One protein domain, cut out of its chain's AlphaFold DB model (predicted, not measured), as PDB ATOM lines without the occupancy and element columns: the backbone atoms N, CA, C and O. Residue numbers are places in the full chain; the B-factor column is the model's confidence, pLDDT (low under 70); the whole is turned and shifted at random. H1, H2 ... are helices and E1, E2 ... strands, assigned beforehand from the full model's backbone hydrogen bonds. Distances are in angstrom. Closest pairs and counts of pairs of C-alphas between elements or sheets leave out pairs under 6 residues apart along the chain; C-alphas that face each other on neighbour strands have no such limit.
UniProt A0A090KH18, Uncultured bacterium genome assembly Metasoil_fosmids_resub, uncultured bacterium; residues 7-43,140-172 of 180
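This is residues 7 to 43 and 140 to 172 of the 180 residues of the protein "Uncultured bacterium genome assembly Metasoil_fosmids_resub" of uncultured bacterium (UniProt A0A090KH18). A helical hairpin of H3 and H4 lies at one end of an elongated shape, the longest helix, H2, passes it with few contacts, and E1 and H1 lead away from the beginning of H2 as a thin arm to the other end. In that arm the chain folds back on itself, with H1 at the far turn and residues 7 to 8 beside E1. The printed part has 70 residues, with four named helices and one named strand in the order H1, E1, H2, H3, H4, and its class is mostly helix. E1 pairs with no named strand. The whole is loose, with a radius of gyration of the C-alphas of 14.8 A, and the C-alphas span 45 by 27 by 19 A.

Begin with H2, residues 26 to 41, the longest helix, and look from it to H3, residues 140 to 154. H2 and H3 only just touch, with 3 pairs of C-alphas within 8 A, and the closest are those of Val 34 and Arg 152, 6.1 A apart. H2 touches H3 with residues 34 to 37 alone, and H3 touches H2 with residues 148 to 152 alone. Their lines stand at a shallow tilt of 28 degrees, and they run opposite ways. Next look at H4, residues 161 to 171, which touches H3 with 21 pairs of C-alphas within 8 A. The closest C-alphas of H3 and H4 are those of Ala 151 and Ala 164, 4.3 A apart. These two helices form a helical hairpin, running opposite ways at a steep tilt of 42 degrees. H2 and H4 are near each other, with 5 pairs of C-alphas within 10 A. Going back from Arg 26 you find E1, residues 23 to 25, which meets H2 only through their link. Residues 23 to 24 of E1 form a short antiparallel pairing with residues 7 to 8. Beyond E1 look for H1, residues 10 to 15, which is apart from E1, H2, H3 and H4. In H1, H2, H3 and H4, each O i to N i+4 pair is within hydrogen-bond range.

Find C-alpha 26 at (32.570, -96.538, -6.737); from there H2 runs 21.6 A to C-alpha 41, through residues 26 to 41. H3, residues 140 to 154, starts at C-alpha 140, at (36.384, -124.893, -15.628), and is 20.4 A long from first to last C-alpha. H4, residues 161 to 171, covers 15.6 A and ends at C-alpha 171, at (38.957, -112.779, -13.239). For the arm, find C-alpha 10 at (45.955, -92.417, -3.253), where H1 begins; it reaches C-alpha 15 after 7.2 A. E1 runs from Thr 23 to Arg 25, with 6.9 A between its first and last C-alphas.

The two C-alphas farthest apart are those of Gly 16 and Ile 142, at 45.0 A. The centre of H1 is the farthest from the mean of the C-alphas, at 21.2 A, and the centre of H2 is the nearest, at 6.9 A. Residues 44 to 139 are cut out, and C-alphas 43 and 140 are 14.1 A apart across the cut; the link from H2 to H3 lies across it. Of the links that are printed whole, E1 to H2 is tight, while H1 to E1 and H3 to H4 are short. The mean pLDDT of the printed part is 85.5, and in this model residues 41 to 43 are under 70.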
ATOM      1  N   LEU A   7      36.141 -93.162  -5.452       89.31
ATOM      2  CA  LEU A   7      37.516 -93.572  -5.708       89.31
ATOM      3  C   LEU A   7      38.338 -92.346  -6.124       89.31
ATOM      4  O   LEU A   7      37.855 -91.450  -6.818       89.31
ATOM      5  N   SER A   8      39.574 -92.285  -5.634       89.94
ATOM      6  CA  SER A   8      40.523 -91.185  -5.845       89.94
ATOM      7  C   SER A   8      41.944 -91.742  -5.844       89.94
ATOM      8  O   SER A   8      42.204 -92.738  -5.163       89.94
ATOM      9  N   CYS A   9      42.859 -91.101  -6.576       90.44
ATOM     10  CA  CYS A   9      44.265 -91.492  -6.578       90.44
ATOM     11  C   CYS A   9      44.864 -91.333  -5.171       90.44
ATOM     12  O   CYS A   9      44.928 -90.224  -4.636       90.44
ATOM     13  N   ALA A  10      45.323 -92.437  -4.573       89.38
ATOM     14  CA  ALA A  10      45.955 -92.417  -3.253       89.38
ATOM     15  C   ALA A  10      47.269 -91.617  -3.259       89.38
ATOM     16  O   ALA A  10      47.562 -90.907  -2.302       89.38
ATOM     17  N   GLY A  11      48.027 -91.653  -4.363       89.56
ATOM     18  CA  GLY A  11      49.244 -90.852  -4.529       89.56
ATOM     19  C   GLY A  11      48.980 -89.345  -4.472       89.56
ATOM     20  O   GLY A  11      49.750 -88.626  -3.843       89.56
ATOM     21  N   MET A  12      47.871 -88.876  -5.058       89.19
ATOM     22  CA  MET A  12      47.442 -87.475  -4.966       89.19
ATOM     23  C   MET A  12      46.906 -87.164  -3.564       89.19
ATOM     24  O   MET A  12      47.356 -86.214  -2.928       89.19
ATOM     25  N   ARG A  13      45.981 -87.992  -3.062       87.06
ATOM     26  CA  ARG A  13      45.243 -87.747  -1.815       87.06
ATOM     27  C   ARG A  13      46.113 -87.827  -0.560       87.06
ATOM     28  O   ARG A  13      45.969 -86.981   0.316       87.06
ATOM     29  N   ASP A  14      46.956 -88.851  -0.459       88.25
ATOM     30  CA  ASP A  14      47.648 -89.200   0.787       88.25
ATOM     31  C   ASP A  14      49.096 -88.691   0.810       88.25
ATOM     32  O   ASP A  14      49.655 -88.480   1.882       88.25
ATOM     33  N   ARG A  15      49.721 -88.517  -0.365       88.94
ATOM     34  CA  ARG A  15      51.160 -88.213  -0.480       88.94
ATOM     35  C   ARG A  15      51.492 -86.982  -1.328       88.94
ATOM     36  O   ARG A  15      52.625 -86.522  -1.271       88.94
ATOM     37  N   GLY A  16      50.554 -86.460  -2.121       88.25
ATOM     38  CA  GLY A  16      50.797 -85.335  -3.032       88.25
ATOM     39  C   GLY A  16      51.801 -85.611  -4.163       88.25
ATOM     40  O   GLY A  16      52.304 -84.667  -4.759       88.25
ATOM     41  N   ILE A  17      52.103 -86.879  -4.465       92.44
ATOM     42  CA  ILE A  17      53.116 -87.291  -5.463       92.44
ATOM     43  C   ILE A  17      52.527 -87.599  -6.848       92.44
ATOM     44  O   ILE A  17      53.231 -88.069  -7.735       92.44
ATOM     45  N   CYS A  18      51.223 -87.394  -7.022       89.31
ATOM     46  CA  CYS A  18      50.514 -87.579  -8.283       89.31
ATOM     47  C   CYS A  18      49.608 -86.368  -8.518       89.31
ATOM     48  O   CYS A  18      48.972 -85.868  -7.588       89.31
ATOM     49  N   ASP A  19      49.549 -85.904  -9.760       89.12
ATOM     50  CA  ASP A  19      48.758 -84.761 -10.214       89.12
ATOM     51  C   ASP A  19      47.312 -85.130 -10.591       89.12
ATOM     52  O   ASP A  19      46.481 -84.239 -10.780       89.12
ATOM     53  N   ASN A  20      46.972 -86.424 -10.632       88.38
ATOM     54  CA  ASN A  20      45.622 -86.894 -10.927       88.38
ATOM     55  C   ASN A  20      44.629 -86.502  -9.820       88.38
ATOM     56  O   ASN A  20      44.531 -87.151  -8.771       88.38
ATOM     57  N   ARG A  21      43.846 -85.451 -10.091       87.56
ATOM     58  CA  ARG A  21      42.798 -84.931  -9.198       87.56
ATOM     59  C   ARG A  21      41.401 -85.477  -9.475       87.56
ATOM     60  O   ARG A  21      40.448 -85.072  -8.805       87.56
ATOM     61  N   LEU A  22      41.263 -86.372 -10.447       89.56
ATOM     62  CA  LEU A  22      39.970 -86.920 -10.823       89.56
ATOM     63  C   LEU A  22      39.434 -87.841  -9.727       89.56
ATOM     64  O   LEU A  22      40.171 -88.526  -9.011       89.56
ATOM     65  N   THR A  23      38.110 -87.855  -9.601       90.31
ATOM     66  CA  THR A  23      37.405 -88.783  -8.719       90.31
ATOM     67  C   THR A  23      36.208 -89.357  -9.451       90.31
ATOM     68  O   THR A  23      35.513 -88.645 -10.177       90.31
ATOM     69  N   ILE A  24      35.944 -90.635  -9.218       90.75
ATOM     70  CA  ILE A  24      34.822 -91.363  -9.811       90.75
ATOM     71  C   ILE A  24      34.026 -92.034  -8.699       90.75
ATOM     72  O   ILE A  24      34.579 -92.354  -7.640       90.75
ATOM     73  N   ARG A  25      32.715 -92.202  -8.882       90.12
ATOM     74  CA  ARG A  25      31.931 -92.952  -7.901       90.12
ATOM     75  C   ARG A  25      32.284 -94.437  -7.973       90.12
ATOM     76  O   ARG A  25      32.586 -94.962  -9.040       90.12
ATOM     77  N   ARG A  26      32.257 -95.108  -6.825       86.38
ATOM     78  CA  ARG A  26      32.570 -96.538  -6.737       86.38
ATOM     79  C   ARG A  26      31.569 -97.383  -7.522       86.38
ATOM     80  O   ARG A  26      31.990 -98.224  -8.300       86.38
ATOM     81  N   ASP A  27      30.279 -97.131  -7.338       84.62
ATOM     82  CA  ASP A  27      29.196 -97.833  -8.034       84.62
ATOM     83  C   ASP A  27      29.255 -97.641  -9.554       84.62
ATOM     84  O   ASP A  27      28.991 -98.566 -10.311       84.62
ATOM     85  N   GLU A  28      29.691 -96.468 -10.011       89.44
ATOM     86  CA  GLU A  28      29.932 -96.221 -11.431       89.44
ATOM     87  C   GLU A  28      31.081 -97.078 -11.989       89.44
ATOM     88  O   GLU A  28      30.966 -97.613 -13.090       89.44
ATOM     89  N   VAL A  29      32.178 -97.243 -11.241       88.94
ATOM     90  CA  VAL A  29      33.268 -98.154 -11.638       88.94
ATOM     91  C   VAL A  29      32.798 -99.604 -11.612       88.94
ATOM     92  O   VAL A  29      33.032-100.319 -12.581       88.94
ATOM     93  N   GLU A  30      32.108-100.021 -10.549       84.94
ATOM     94  CA  GLU A  30      31.558-101.374 -10.406       84.94
ATOM     95  C   GLU A  30      30.639-101.713 -11.594       84.94
ATOM     96  O   GLU A  30      30.855-102.722 -12.262       84.94
ATOM     97  N   ALA A  31      29.711-100.822 -11.961       84.81
ATOM     98  CA  ALA A  31      28.823-101.016 -13.108       84.81
ATOM     99  C   ALA A  31      29.570-101.104 -14.451       84.81
ATOM    100  O   ALA A  31      29.227-101.928 -15.295       84.81
ATOM    101  N   ARG A  32      30.606-100.277 -14.665       89.12
ATOM    102  CA  ARG A  32      31.422-100.320 -15.892       89.12
ATOM    103  C   ARG A  32      32.225-101.613 -16.003       89.12
ATOM    104  O   ARG A  32      32.322-102.159 -17.097       89.12
ATOM    105  N   VAL A  33      32.797-102.085 -14.895       86.06
ATOM    106  CA  VAL A  33      33.562-103.339 -14.847       86.06
ATOM    107  C   VAL A  33      32.645-104.517 -15.131       86.06
ATOM    108  O   VAL A  33      32.948-105.287 -16.036       86.06
ATOM    109  N   VAL A  34      31.501-104.606 -14.442       81.88
ATOM    110  CA  VAL A  34      30.507-105.659 -14.694       81.88
ATOM    111  C   VAL A  34      30.096-105.635 -16.158       81.88
ATOM    112  O   VAL A  34      30.278-106.639 -16.829       81.88
ATOM    113  N   LYS A  35      29.679-104.481 -16.695       84.06
ATOM    114  CA  LYS A  35      29.296-104.341 -18.108       84.06
ATOM    115  C   LYS A  35      30.397-104.786 -19.078       84.06
ATOM    116  O   LYS A  35      30.116-105.490 -20.039       84.06
ATOM    117  N   ALA A  36      31.651-104.394 -18.843       84.50
ATOM    118  CA  ALA A  36      32.769-104.796 -19.696       84.50
ATOM    119  C   ALA A  36      33.021-106.310 -19.641       84.50
ATOM    120  O   ALA A  36      33.386-106.913 -20.650       84.50
ATOM    121  N   MET A  37      32.806-106.925 -18.478       77.94
ATOM    122  CA  MET A  37      32.798-108.374 -18.340       77.94
ATOM    123  C   MET A  37      31.610-108.978 -19.103       77.94
ATOM    124  O   MET A  37      31.814-109.918 -19.858       77.94
ATOM    125  N   GLU A  38      30.407-108.402 -19.037       75.38
ATOM    126  CA  GLU A  38      29.265-108.863 -19.848       75.38
ATOM    127  C   GLU A  38      29.520-108.783 -21.354       75.38
ATOM    128  O   GLU A  38      29.163-109.676 -22.110       75.38
ATOM    129  N   GLU A  39      30.199-107.754 -21.830       77.62
ATOM    130  CA  GLU A  39      30.441-107.610 -23.266       77.62
ATOM    131  C   GLU A  39      31.593-108.493 -23.772       77.62
ATOM    132  O   GLU A  39      31.615-108.857 -24.947       77.62
ATOM    133  N   ARG A  40      32.568-108.829 -22.915       74.19
ATOM    134  CA  ARG A  40      33.811-109.511 -23.331       74.19
ATOM    135  C   ARG A  40      33.941-110.958 -22.870       74.19
ATOM    136  O   ARG A  40      34.707-111.704 -23.468       74.19
ATOM    137  N   LEU A  41      33.243-111.337 -21.805       67.81
ATOM    138  CA  LEU A  41      33.381-112.625 -21.116       67.81
ATOM    139  C   LEU A  41      32.101-113.477 -21.212       67.81
ATOM    140  O   LEU A  41      32.075-114.624 -20.776       67.81
ATOM    141  N   TRP A  42      31.027-112.942 -21.800       63.25
ATOM    142  CA  TRP A  42      29.671-113.488 -21.690       63.25
ATOM    143  C   TRP A  42      29.182-114.224 -22.926       63.25
ATOM    144  O   TRP A  42      28.022-114.111 -23.321       63.25
ATOM    145  N   ASN A  43      30.044-115.048 -23.505       69.62
ATOM    146  CA  ASN A  43      29.528-116.176 -24.258       69.62
ATOM    147  C   ASN A  43      29.708-117.447 -23.435       69.62
ATOM    148  O   ASN A  43      30.581-118.265 -23.695       69.62
ATOM    149  N   MET A 140      35.918-126.286 -15.715       80.19
ATOM    150  CA  MET A 140      36.384-124.893 -15.628       80.19
ATOM    151  C   MET A 140      35.367-123.909 -16.214       80.19
ATOM    152  O   MET A 140      35.234-122.800 -15.700       80.19
ATOM    153  N   GLY A 141      34.608-124.325 -17.236       78.62
ATOM    154  CA  GLY A 141      33.513-123.532 -17.797       78.62
ATOM    155  C   GLY A 141      32.417-123.215 -16.775       78.62
ATOM    156  O   GLY A 141      31.954-122.078 -16.690       78.62
ATOM    157  N   ILE A 142      32.077-124.192 -15.931       80.69
ATOM    158  CA  ILE A 142      31.069-124.062 -14.870       80.69
ATOM    159  C   ILE A 142      31.576-123.125 -13.769       80.69
ATOM    160  O   ILE A 142      30.856-122.224 -13.339       80.69
ATOM    161  N   VAL A 143      32.828-123.304 -13.335       84.00
ATOM    162  CA  VAL A 143      33.457-122.453 -12.311       84.00
ATOM    163  C   VAL A 143      33.526-121.002 -12.780       84.00
ATOM    164  O   VAL A 143      33.138-120.087 -12.054       84.00
ATOM    165  N   TYR A 144      33.956-120.792 -14.022       80.69
ATOM    166  CA  TYR A 144      34.009-119.475 -14.636       80.69
ATOM    167  C   TYR A 144      32.628-118.817 -14.710       80.69
ATOM    168  O   TYR A 144      32.459-117.669 -14.297       80.69
ATOM    169  N   ARG A 145      31.612-119.563 -15.158       79.94
ATOM    170  CA  ARG A 145      30.222-119.100 -15.182       79.94
ATOM    171  C   ARG A 145      29.740-118.685 -13.793       79.94
ATOM    172  O   ARG A 145      29.114-117.634 -13.660       79.94
ATOM    173  N   HIS A 146      30.045-119.477 -12.767       85.56
ATOM    174  CA  HIS A 146      29.694-119.154 -11.389       85.56
ATOM    175  C   HIS A 146      30.338-117.840 -10.934       85.56
ATOM    176  O   HIS A 146      29.640-116.977 -10.408       85.56
ATOM    177  N   TRP A 147      31.630-117.637 -11.203       86.06
ATOM    178  CA  TRP A 147      32.314-116.386 -10.866       86.06
ATOM    179  C   TRP A 147      31.712-115.172 -11.573       86.06
ATOM    180  O   TRP A 147      31.524-114.133 -10.944       86.06
ATOM    181  N   VAL A 148      31.366-115.296 -12.855       81.12
ATOM    182  CA  VAL A 148      30.707-114.220 -13.610       81.12
ATOM    183  C   VAL A 148      29.340-113.878 -13.005       81.12
ATOM    184  O   VAL A 148      29.034-112.703 -12.806       81.12
ATOM    185  N   MET A 149      28.531-114.887 -12.669       83.50
ATOM    186  CA  MET A 149      27.222-114.682 -12.041       83.50
ATOM    187  C   MET A 149      27.339-114.054 -10.649       83.50
ATOM    188  O   MET A 149      26.604-113.117 -10.344       83.50
ATOM    189  N   GLU A 150      28.281-114.519  -9.827       88.81
ATOM    190  CA  GLU A 150      28.486-113.982  -8.481       88.81
ATOM    191  C   GLU A 150      28.993-112.535  -8.524       88.81
ATOM    192  O   GLU A 150      28.510-111.686  -7.777       88.81
ATOM    193  N   ALA A 151      29.897-112.218  -9.457       84.38
ATOM    194  CA  ALA A 151      30.356-110.853  -9.694       84.38
ATOM    195  C   ALA A 151      29.214-109.919 -10.135       84.38
ATOM    196  O   ALA A 151      29.152-108.782  -9.666       84.38
ATOM    197  N   ARG A 152      28.300-110.384 -11.001       81.50
ATOM    198  CA  ARG A 152      27.129-109.604 -11.440       81.50
ATOM    199  C   ARG A 152      26.158-109.359 -10.281       81.50
ATOM    200  O   ARG A 152      25.772-108.217 -10.034       81.50
ATOM    201  N   ASP A 153      25.750-110.424  -9.595       86.00
ATOM    202  CA  ASP A 153      24.598-110.390  -8.689       86.00
ATOM    203  C   ASP A 153      24.968-109.982  -7.260       86.00
ATOM    204  O   ASP A 153      24.193-109.300  -6.591       86.00
ATOM    205  N   GLY A 154      26.148-110.379  -6.780       89.25
ATOM    206  CA  GLY A 154      26.528-110.216  -5.378       89.25
ATOM    207  C   GLY A 154      27.100-108.839  -5.037       89.25
ATOM    208  O   GLY A 154      27.141-108.471  -3.867       89.25
ATOM    209  N   LEU A 155      27.509-108.023  -6.019       84.12
ATOM    210  CA  LEU A 155      28.119-106.712  -5.747       84.12
ATOM    211  C   LEU A 155      27.196-105.761  -4.967       84.12
ATOM    212  O   LEU A 155      27.678-104.985  -4.140       84.12
ATOM    213  N   HIS A 156      25.887-105.813  -5.212       82.69
ATOM    214  CA  HIS A 156      24.904-104.930  -4.573       82.69
ATOM    215  C   HIS A 156      24.215-105.563  -3.355       82.69
ATOM    216  O   HIS A 156      23.434-104.890  -2.686       82.69
ATOM    217  N   ASP A 157      24.524-106.824  -3.052       88.00
ATOM    218  CA  ASP A 157      23.965-107.577  -1.932       88.00
ATOM    219  C   ASP A 157      24.963-107.573  -0.755       88.00
ATOM    220  O   ASP A 157      26.062-108.115  -0.890       88.00
ATOM    221  N   PRO A 158      24.631-106.956   0.398       87.44
ATOM    222  CA  PRO A 158      25.531-106.880   1.547       87.44
ATOM    223  C   PRO A 158      26.051-108.235   2.035       87.44
ATOM    224  O   PRO A 158      27.207-108.301   2.459       87.44
ATOM    225  N   ASP A 159      25.237-109.287   1.945       93.12
ATOM    226  CA  ASP A 159      25.581-110.615   2.458       93.12
ATOM    227  C   ASP A 159      26.493-111.379   1.487       93.12
ATOM    228  O   ASP A 159      27.274-112.230   1.906       93.12
ATOM    229  N   ARG A 160      26.455-111.031   0.195       92.19
ATOM    230  CA  ARG A 160      27.219-111.692  -0.883       92.19
ATOM    231  C   ARG A 160      28.365-110.856  -1.443       92.19
ATOM    232  O   ARG A 160      29.181-111.340  -2.226       92.19
ATOM    233  N   ARG A 161      28.484-109.592  -1.028       87.94
ATOM    234  CA  ARG A 161      29.477-108.650  -1.568       87.94
ATOM    235  C   ARG A 161      30.911-109.149  -1.432       87.94
ATOM    236  O   ARG A 161      31.740-108.852  -2.292       87.94
ATOM    237  N   GLN A 162      31.228-109.874  -0.360       90.38
ATOM    238  CA  GLN A 162      32.566-110.433  -0.174       90.38
ATOM    239  C   GLN A 162      32.896-111.480  -1.247       90.38
ATOM    240  O   GLN A 162      33.970-111.409  -1.852       90.38
ATOM    241  N   ASP A 163      31.963-112.384  -1.528       90.75
ATOM    242  CA  ASP A 163      32.131-113.441  -2.525       90.75
ATOM    243  C   ASP A 163      32.188-112.858  -3.941       90.75
ATOM    244  O   ASP A 163      33.069-113.216  -4.724       90.75
ATOM    245  N   ALA A 164      31.364-111.848  -4.235       89.75
ATOM    246  CA  ALA A 164      31.418-111.112  -5.500       89.75
ATOM    247  C   ALA A 164      32.779-110.433  -5.736       89.75
ATOM    248  O   ALA A 164      33.323-110.466  -6.843       89.75
ATOM    249  N   VAL A 165      33.374-109.838  -4.695       87.56
ATOM    250  CA  VAL A 165      34.718-109.240  -4.778       87.56
ATOM    251  C   VAL A 165      35.792-110.309  -4.993       87.56
ATOM    252  O   VAL A 165      36.745-110.070  -5.737       87.56
ATOM    253  N   MET A 166      35.663-111.479  -4.366       89.38
ATOM    254  CA  MET A 166      36.581-112.595  -4.596       89.38
ATOM    255  C   MET A 166      36.482-113.128  -6.027       89.38
ATOM    256  O   MET A 166      37.517-113.310  -6.669       89.38
ATOM    257  N   ALA A 167      35.267-113.304  -6.547       88.94
ATOM    258  CA  ALA A 167      35.032-113.709  -7.927       88.94
ATOM    259  C   ALA A 167      35.645-112.707  -8.920       88.94
ATOM    260  O   ALA A 167      36.358-113.101  -9.841       88.94
ATOM    261  N   LEU A 168      35.461-111.403  -8.690       86.31
ATOM    262  CA  LEU A 168      36.088-110.357  -9.503       86.31
ATOM    263  C   LEU A 168      37.613-110.452  -9.502       86.31
ATOM    264  O   LEU A 168      38.217-110.378 -10.564       86.31
ATOM    265  N   ARG A 169      38.239-110.654  -8.340       86.62
ATOM    266  CA  ARG A 169      39.703-110.802  -8.237       86.62
ATOM    267  C   ARG A 169      40.239-112.052  -8.928       86.62
ATOM    268  O   ARG A 169      41.388-112.048  -9.347       86.62
ATOM    269  N   ALA A 170      39.435-113.107  -9.043       86.94
ATOM    270  CA  ALA A 170      39.822-114.299  -9.790       86.94
ATOM    271  C   ALA A 170      39.861-114.054 -11.310       86.94
ATOM    272  O   ALA A 170      40.564-114.763 -12.025       86.94
ATOM    273  N   MET A 171      39.114-113.060 -11.805       85.81
ATOM    274  CA  MET A 171      38.957-112.779 -13.239       85.81
ATOM    275  C   MET A 171      39.657-111.494 -13.704       85.81
ATOM    276  O   MET A 171      39.959-111.361 -14.889       85.81
ATOM    277  N   VAL A 172      39.887-110.537 -12.804       86.56
ATOM    278  CA  VAL A 172      40.413-109.202 -13.107       86.56
ATOM    279  C   VAL A 172      41.655-108.943 -12.264       86.56
ATOM    280  O   VAL A 172      41.569-108.836 -11.041       86.56
TER     281      VAL A 172